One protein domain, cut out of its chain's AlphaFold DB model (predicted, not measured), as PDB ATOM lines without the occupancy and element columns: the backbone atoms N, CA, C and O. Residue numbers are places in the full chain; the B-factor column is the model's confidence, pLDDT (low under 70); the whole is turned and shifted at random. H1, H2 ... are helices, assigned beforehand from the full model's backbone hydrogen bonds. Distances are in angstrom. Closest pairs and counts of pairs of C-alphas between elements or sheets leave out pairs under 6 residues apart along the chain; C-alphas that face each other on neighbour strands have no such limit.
ATOM      1  N   ARG A  46     172.109 181.564 196.541       88.06
ATOM      2  CA  ARG A  46     171.437 180.275 196.386       88.06
ATOM      3  C   ARG A  46     171.939 179.258 197.393       88.06
ATOM      4  O   ARG A  46     173.156 179.055 197.500       88.06
ATOM      5  N   ASN A  47     171.023 178.571 198.061       89.38
ATOM      6  CA  ASN A  47     171.367 177.402 198.866       89.38
ATOM      7  C   ASN A  47     171.801 176.223 197.954       89.38
ATOM      8  O   ASN A  47     171.625 176.276 196.732       89.38
ATOM      9  N   PRO A  48     172.426 175.157 198.487       91.62
ATOM     10  CA  PRO A  48     172.871 174.033 197.661       91.62
ATOM     11  C   PRO A  48     171.763 173.319 196.877       91.62
ATOM     12  O   PRO A  48     172.055 172.794 195.804       91.62
ATOM     13  N   VAL A  49     170.523 173.318 197.376       92.62
ATOM     14  CA  VAL A  49     169.359 172.725 196.698       92.62
ATOM     15  C   VAL A  49     168.982 173.564 195.476       92.62
ATOM     16  O   VAL A  49     168.978 173.051 194.363       92.62
ATOM     17  N   GLU A  50     168.831 174.876 195.642       93.62
ATOM     18  CA  GLU A  50     168.561 175.830 194.555       93.62
ATOM     19  C   GLU A  50     169.686 175.844 193.505       93.62
ATOM     20  O   GLU A  50     169.458 176.047 192.311       93.62
ATOM     21  N   GLN A  51     170.937 175.623 193.926       91.69
ATOM     22  CA  GLN A  51     172.062 175.456 192.999       91.69
ATOM     23  C   GLN A  51     171.924 174.188 192.145       91.69
ATOM     24  O   GLN A  51     172.318 174.209 190.978       91.69
ATOM     25  N   ALA A  52     171.402 173.097 192.711       95.00
ATOM     26  CA  ALA A  52     171.161 171.856 191.984       95.00
ATOM     27  C   ALA A  52     169.952 171.968 191.050       95.00
ATOM     28  O   ALA A  52     170.041 171.542 189.903       95.00
ATOM     29  N   GLU A  53     168.874 172.620 191.483       94.94
ATOM     30  CA  GLU A  53     167.702 172.897 190.642       94.94
ATOM     31  C   GLU A  53     168.057 173.769 189.434       94.94
ATOM     32  O   GLU A  53     167.625 173.503 188.314       94.94
ATOM     33  N   ALA A  54     168.914 174.775 189.630       94.31
ATOM     34  CA  ALA A  54     169.399 175.617 188.542       94.31
ATOM     35  C   ALA A  54     170.345 174.890 187.567       94.31
ATOM     36  O   ALA A  54     170.562 175.369 186.454       94.31
ATOM     37  N   ASN A  55     170.945 173.767 187.975       94.25
ATOM     38  CA  ASN A  55     171.839 172.971 187.138       94.25
ATOM     39  C   ASN A  55     171.608 171.462 187.351       94.25
ATOM     40  O   ASN A  55     172.460 170.774 187.928       94.25
ATOM     41  N   PRO A  56     170.485 170.922 186.841       93.62
ATOM     42  CA  PRO A  56     170.041 169.564 187.156       93.62
ATOM     43  C   PRO A  56     170.942 168.475 186.560       93.62
ATOM     44  O   PRO A  56     170.910 167.328 186.990       93.62
ATOM     45  N   LYS A  57     171.782 168.817 185.575       95.94
ATOM     46  CA  LYS A  57     172.724 167.881 184.938       95.94
ATOM     47  C   LYS A  57     174.026 167.712 185.729       95.94
ATOM     48  O   LYS A  57     174.867 166.893 185.366       95.94
ATOM     49  N   SER A  58     174.230 168.494 186.789       96.06
ATOM     50  CA  SER A  58     175.463 168.473 187.571       96.06
ATOM     51  C   SER A  58     175.378 167.482 188.728       96.06
ATOM     52  O   SER A  58     174.797 167.771 189.775       96.06
ATOM     53  N   LEU A  59     176.064 166.344 188.587       94.25
ATOM     54  CA  LEU A  59     176.194 165.348 189.657       94.25
ATOM     55  C   LEU A  59     176.772 165.957 190.946       94.25
ATOM     56  O   LEU A  59     176.290 165.687 192.041       94.25
ATOM     57  N   LYS A  60     177.775 166.837 190.823       93.56
ATOM     58  CA  LYS A  60     178.379 167.523 191.977       93.56
ATOM     59  C   LYS A  60     177.372 168.417 192.703       93.56
ATOM     60  O   LYS A  60     177.431 168.519 193.926       93.56
ATOM     61  N   ALA A  61     176.479 169.082 191.967       94.19
ATOM     62  CA  ALA A  61     175.435 169.903 192.570       94.19
ATOM     63  C   ALA A  61     174.401 169.025 193.289       94.19
ATOM     64  O   ALA A  61     174.076 169.314 194.435       94.19
ATOM     65  N   ALA A  62     173.990 167.911 192.675       95.44
ATOM     66  CA  ALA A  62     173.067 166.952 193.277       95.44
ATOM     67  C   ALA A  62     173.612 166.340 194.580       95.44
ATOM     68  O   ALA A  62     172.925 166.347 195.598       95.44
ATOM     69  N   ILE A  63     174.872 165.885 194.596       94.81
ATOM     70  CA  ILE A  63     175.507 165.342 195.810       94.81
ATOM     71  C   ILE A  63     175.596 166.417 196.901       94.81
ATOM     72  O   ILE A  63     175.290 166.152 198.062       94.81
ATOM     73  N   LYS A  64     175.965 167.653 196.537       93.94
ATOM     74  CA  LYS A  64     176.030 168.769 197.490       93.94
ATOM     75  C   LYS A  64     174.658 169.088 198.088       93.94
ATOM     76  O   LYS A  64     174.575 169.289 199.296       93.94
ATOM     77  N   ALA A  65     173.612 169.118 197.263       94.69
ATOM     78  CA  ALA A  65     172.236 169.302 197.710       94.69
ATOM     79  C   ALA A  65     171.800 168.172 198.648       94.69
ATOM     80  O   ALA A  65     171.267 168.448 199.714       94.69
ATOM     81  N   PHE A  66     172.107 166.916 198.317       94.75
ATOM     82  CA  PHE A  66     171.767 165.774 199.166       94.75
ATOM     83  C   PHE A  66     172.446 165.841 200.539       94.75
ATOM     84  O   PHE A  66     171.784 165.719 201.569       94.75
ATOM     85  N   CYS A  67     173.761 166.084 200.580       93.50
ATOM     86  CA  CYS A  67     174.478 166.225 201.846       93.50
ATOM     87  C   CYS A  67     173.963 167.418 202.667       93.50
ATOM     88  O   CYS A  67     173.864 167.319 203.889       93.50
ATOM     89  N   TRP A  68     173.605 168.521 202.000       92.81
ATOM     90  CA  TRP A  68     172.968 169.668 202.638       92.81
ATOM     91  C   TRP A  68     171.608 169.307 203.239       92.81
ATOM     92  O   TRP A  68     171.377 169.591 204.402       92.81
ATOM     93  N   THR A  69     170.726 168.623 202.514       92.56
ATOM     94  CA  THR A  69     169.415 168.219 203.047       92.56
ATOM     95  C   THR A  69     169.541 167.255 204.228       92.56
ATOM     96  O   THR A  69     168.750 167.322 205.160       92.56
ATOM     97  N   CYS A  70     170.548 166.381 204.218       92.12
ATOM     98  CA  CYS A  70     170.750 165.394 205.275       92.12
ATOM     99  C   CYS A  70     171.342 165.985 206.569       92.12
ATOM    100  O   CYS A  70     170.892 165.628 207.653       92.12
ATOM    101  N   VAL A  71     172.361 166.850 206.471       89.25
ATOM    102  CA  VAL A  71     173.149 167.320 207.637       89.25
ATOM    103  C   VAL A  71     173.393 168.834 207.620       89.25
ATOM    104  O   VAL A  71     174.075 169.353 208.491       89.25
ATOM    105  N   GLY A  72     172.892 169.593 206.656       82.56
ATOM    106  CA  GLY A  72     173.190 171.026 206.511       82.56
ATOM    107  C   GLY A  72     171.977 171.955 206.487       82.56
ATOM    108  O   GLY A  72     172.171 173.160 206.451       82.56
ATOM    109  N   ALA A  73     170.754 171.422 206.473       82.31
ATOM    110  CA  ALA A  73     169.534 172.204 206.274       82.31
ATOM    111  C   ALA A  73     169.053 172.945 207.529       82.31
ATOM    112  O   ALA A  73     168.159 173.783 207.429       82.31
ATOM    113  N   ASP A  74     169.655 172.671 208.685       75.00
ATOM    114  CA  ASP A  74     169.449 173.489 209.872       75.00
ATOM    115  C   ASP A  74     169.990 174.892 209.573       75.00
ATOM    116  O   ASP A  74     171.078 175.026 209.014       75.00
ATOM    117  N   ALA A  75     169.241 175.943 209.916       67.56
ATOM    118  CA  ALA A  75     169.589 177.349 209.659       67.56
ATOM    119  C   ALA A  75     170.828 177.846 210.449       67.56
ATOM    120  O   ALA A  75     170.985 179.038 210.705       67.56
ATOM    121  N   ASP A  76     171.694 176.921 210.847       72.25
ATOM    122  CA  ASP A  76     172.838 177.087 211.717       72.25
ATOM    123  C   ASP A  76     174.092 177.488 210.911       72.25
ATOM    124  O   ASP A  76     174.436 176.841 209.902       72.25
ATOM    125  N   PRO A  77     174.807 178.558 211.310       71.75
ATOM    126  CA  PRO A  77     176.112 178.876 210.750       71.75
ATOM    127  C   PRO A  77     177.100 177.721 210.968       71.75
ATOM    128  O   PRO A  77     177.654 177.532 212.039       71.75
ATOM    129  N   GLY A  78     177.384 176.963 209.907       82.44
ATOM    130  CA  GLY A  78     178.381 175.887 209.965       82.44
ATOM    131  C   GLY A  78     177.999 174.598 209.250       82.44
ATOM    132  O   GLY A  78     178.777 173.648 209.253       82.44
ATOM    133  N   ALA A  79     176.864 174.568 208.552       86.19
ATOM    134  CA  ALA A  79     176.413 173.423 207.760       86.19
ATOM    135  C   ALA A  79     177.499 172.779 206.863       86.19
ATOM    136  O   ALA A  79     177.532 171.561 206.704       86.19
ATOM    137  N   LYS A  80     178.441 173.563 206.315       87.50
ATOM    138  CA  LYS A  80     179.575 173.028 205.532       87.50
ATOM    139  C   LYS A  80     180.519 172.159 206.369       87.50
ATOM    140  O   LYS A  80     180.974 171.131 205.873       87.50
ATOM    141  N   PHE A  81     180.800 172.561 207.609       87.69
ATOM    142  CA  PHE A  81     181.652 171.814 208.536       87.69
ATOM    143  C   PHE A  81     180.958 170.532 208.982       87.69
ATOM    144  O   PHE A  81     181.545 169.465 208.870       87.69
ATOM    145  N   ARG A  82     179.667 170.587 209.336       87.75
ATOM    146  CA  ARG A  82     178.921 169.369 209.698       87.75
ATOM    147  C   ARG A  82     178.842 168.367 208.553       87.75
ATOM    148  O   ARG A  82     178.961 167.166 208.769       87.75
ATOM    149  N   VAL A  83     178.647 168.854 207.324       90.88
ATOM    150  CA  VAL A  83     178.670 167.976 206.153       90.88
ATOM    151  C   VAL A  83     180.042 167.337 206.010       90.88
ATOM    152  O   VAL A  83     180.088 166.120 205.874       90.88
ATOM    153  N   ARG A  84     181.132 168.118 206.077       89.69
ATOM    154  CA  ARG A  84     182.516 167.618 206.009       89.69
ATOM    155  C   ARG A  84     182.776 166.542 207.069       89.69
ATOM    156  O   ARG A  84     183.212 165.448 206.713       89.69
ATOM    157  N   ASP A  85     182.402 166.829 208.311       88.75
ATOM    158  CA  ASP A  85     182.750 166.064 209.514       88.75
ATOM    159  C   ASP A  85     181.678 165.020 209.893       88.75
ATOM    160  O   ASP A  85     181.702 164.438 210.974       88.75
ATOM    161  N   CYS A  86     180.721 164.740 209.001       89.62
ATOM    162  CA  CYS A  86     179.663 163.762 209.254       89.62
ATOM    163  C   CYS A  86     180.235 162.348 209.510       89.62
ATOM    164  O   CYS A  86     180.906 161.754 208.664       89.62
ATOM    165  N   SER A  87     179.918 161.754 210.658       89.56
ATOM    166  CA  SER A  87     180.499 160.482 211.123       89.56
ATOM    167  C   SER A  87     179.947 159.224 210.432       89.56
ATOM    168  O   SER A  87     180.418 158.115 210.683       89.56
ATOM    169  N   VAL A  88     178.959 159.359 209.539       91.62
ATOM    170  CA  VAL A  88     178.307 158.221 208.870       91.62
ATOM    171  C   VAL A  88     179.191 157.659 207.750       91.62
ATOM    172  O   VAL A  88     179.020 157.974 206.570       91.62
ATOM    173  N   THR A  89     180.126 156.782 208.113       88.44
ATOM    174  CA  THR A  89     181.072 156.134 207.184       88.44
ATOM    175  C   THR A  89     180.428 155.090 206.273       88.44
ATOM    176  O   THR A  89     180.906 154.859 205.167       88.44
ATOM    177  N   ARG A  90     179.300 154.496 206.687       94.12
ATOM    178  CA  ARG A  90     178.533 153.530 205.875       94.12
ATOM    179  C   ARG A  90     177.705 154.178 204.757       94.12
ATOM    180  O   ARG A  90     177.067 153.471 203.983       94.12
ATOM    181  N   CYS A  91     177.672 155.508 204.675       94.19
ATOM    182  CA  CYS A  91     176.959 156.214 203.617       94.19
ATOM    183  C   CYS A  91     177.647 155.980 202.265       94.19
ATOM    184  O   CYS A  91     178.842 156.228 202.121       94.19
ATOM    185  N   SER A  92     176.884 155.592 201.242       93.75
ATOM    186  CA  SER A  92     177.399 155.397 199.878       93.75
ATOM    187  C   SER A  92     178.010 156.663 199.265       93.75
ATOM    188  O   SER A  92     178.859 156.578 198.383       93.75
ATOM    189  N   LEU A  93     177.617 157.845 199.750       93.50
ATOM    190  CA  LEU A  93     178.156 159.135 199.313       93.50
ATOM    191  C   LEU A  93     179.310 159.643 200.185       93.50
ATOM    192  O   LEU A  93     179.862 160.699 199.882       93.50
ATOM    193  N   HIS A  94     179.709 158.911 201.230       92.00
ATOM    194  CA  HIS A  94     180.849 159.268 202.076       92.00
ATOM    195  C   HIS A  94     182.130 159.617 201.285       92.00
ATOM    196  O   HIS A  94     182.712 160.664 201.572       92.00
ATOM    197  N   PRO A  95     182.566 158.844 200.265       91.12
ATOM    198  CA  PRO A  95     183.764 159.183 199.482       91.12
ATOM    199  C   PRO A  95     183.570 160.353 198.502       91.12
ATOM    200  O   PRO A  95     184.539 160.856 197.942       91.12
ATOM    201  N   HIS A  96     182.329 160.782 198.259       91.88
ATOM    202  CA  HIS A  96     181.992 161.853 197.312       91.88
ATOM    203  C   HIS A  96     181.535 163.138 198.004       91.88
ATOM    204  O   HIS A  96     181.024 164.062 197.363       91.88
ATOM    205  N   ARG A  97     181.678 163.190 199.323       90.12
ATOM    206  CA  ARG A  97     181.148 164.256 200.152       90.12
ATOM    207  C   ARG A  97     181.842 165.589 199.838       90.12
ATOM    208  O   ARG A  97     183.063 165.657 199.691       90.12
ATOM    209  N   PRO A  98     181.079 166.687 199.752       90.25
ATOM    210  CA  PRO A  98     181.653 167.999 199.493       90.25
ATOM    211  C   PRO A  98     182.514 168.482 200.675       90.25
ATOM    212  O   PRO A  98     182.271 168.135 201.826       90.25
ATOM    213  N   TRP A  99     183.504 169.329 200.380       88.31
ATOM    214  CA  TRP A  99     184.366 170.016 201.361       88.31
ATOM    215  C   TRP A  99     185.342 169.145 202.174       88.31
ATOM    216  O   TRP A  99     185.999 169.668 203.067       88.31
ATOM    217  N   GLN A 100     185.536 167.870 201.819       84.75
ATOM    218  CA  GLN A 100     186.544 167.001 202.454       84.75
ATOM    219  C   GLN A 100     187.987 167.498 202.271       84.75
ATOM    220  O   GLN A 100     188.813 167.338 203.158       84.75
ATOM    221  N   ALA A 101     188.289 168.145 201.143       77.75
ATOM    222  CA  ALA A 101     189.638 168.612 200.810       77.75
ATOM    223  C   ALA A 101     189.979 170.017 201.351       77.75
ATOM    224  O   ALA A 101     191.002 170.589 200.973       77.75
ATOM    225  N   VAL A 102     189.120 170.624 202.176       68.38
ATOM    226  CA  VAL A 102     189.378 171.969 202.712       68.38
ATOM    227  C   VAL A 102     190.449 171.867 203.807       68.38
ATOM    228  O   VAL A 102     190.131 171.601 204.966       68.38
ATOM    229  N   LYS A 103     191.722 172.062 203.423       52.16
ATOM    230  CA  LYS A 103     192.860 172.249 204.344       52.16
ATOM    231  C   LYS A 103     192.537 173.380 205.327       52.16
ATOM    232  O   LYS A 103     192.174 174.473 204.897       52.16
TER     233      LYS A 103
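This is residues 46 to 103 of the 127 residues of an uncharacterized protein of Burkholderia ubonensis (UniProt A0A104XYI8). A longer helix, H2, makes the middle of the model; the short helix H1 packs slantwise on its side, and the short helix H3 crosses its last residues. After H3 a long stretch without a named element, residues 85 to 103, makes a wide loop, of which residues 87 to 92 stick out. The printed part has 58 residues with three named helices, in the order H1, H2, H3, and no named strand. It is of the all-helix class, although under half of the residues, 25 of 58, are in named elements. The whole is compact, with a radius of gyration of the C-alphas of 11.0 A and spans of 29 by 25 by 22 A.

H1 is residues 48 to 53, 8.8 A from first to last C-alpha, and begins at C-alpha 48 (172.871, 174.033, 197.661). H2 is residues 59 to 71, 18.3 A long, and ends at C-alpha 71 (173.149, 167.320, 207.637). H3 is residues 79 to 84, 8.6 A long, and ends at C-alpha 84 (182.516, 167.618, 206.009).

H1 touches H2, and their closest C-alphas, those of Val 49 and Ala 65, are 4.6 A apart. They run opposite ways at a steep tilt of 46 degrees. H2 touches H3 with residues 67 to 71 alone; their closest C-alphas, those of Val 71 and Val 83, are 5.8 A apart. Their lines are only just about perpendicular, at 72 degrees. H1 and H3 are apart. In H1, H2 and H3 every O i to N i+4 pair is within hydrogen-bond range.

The two C-alphas farthest apart, those of Ala 54 and Arg 90, are 29.5 A apart. The printed part has no cut. The link from H1 to H2 is tight and that from H2 to H3 is short. Residues 87 to 92 stand free. The mean pLDDT of the printed part is 88.6, and residues 75, 102 and 103 are under 70.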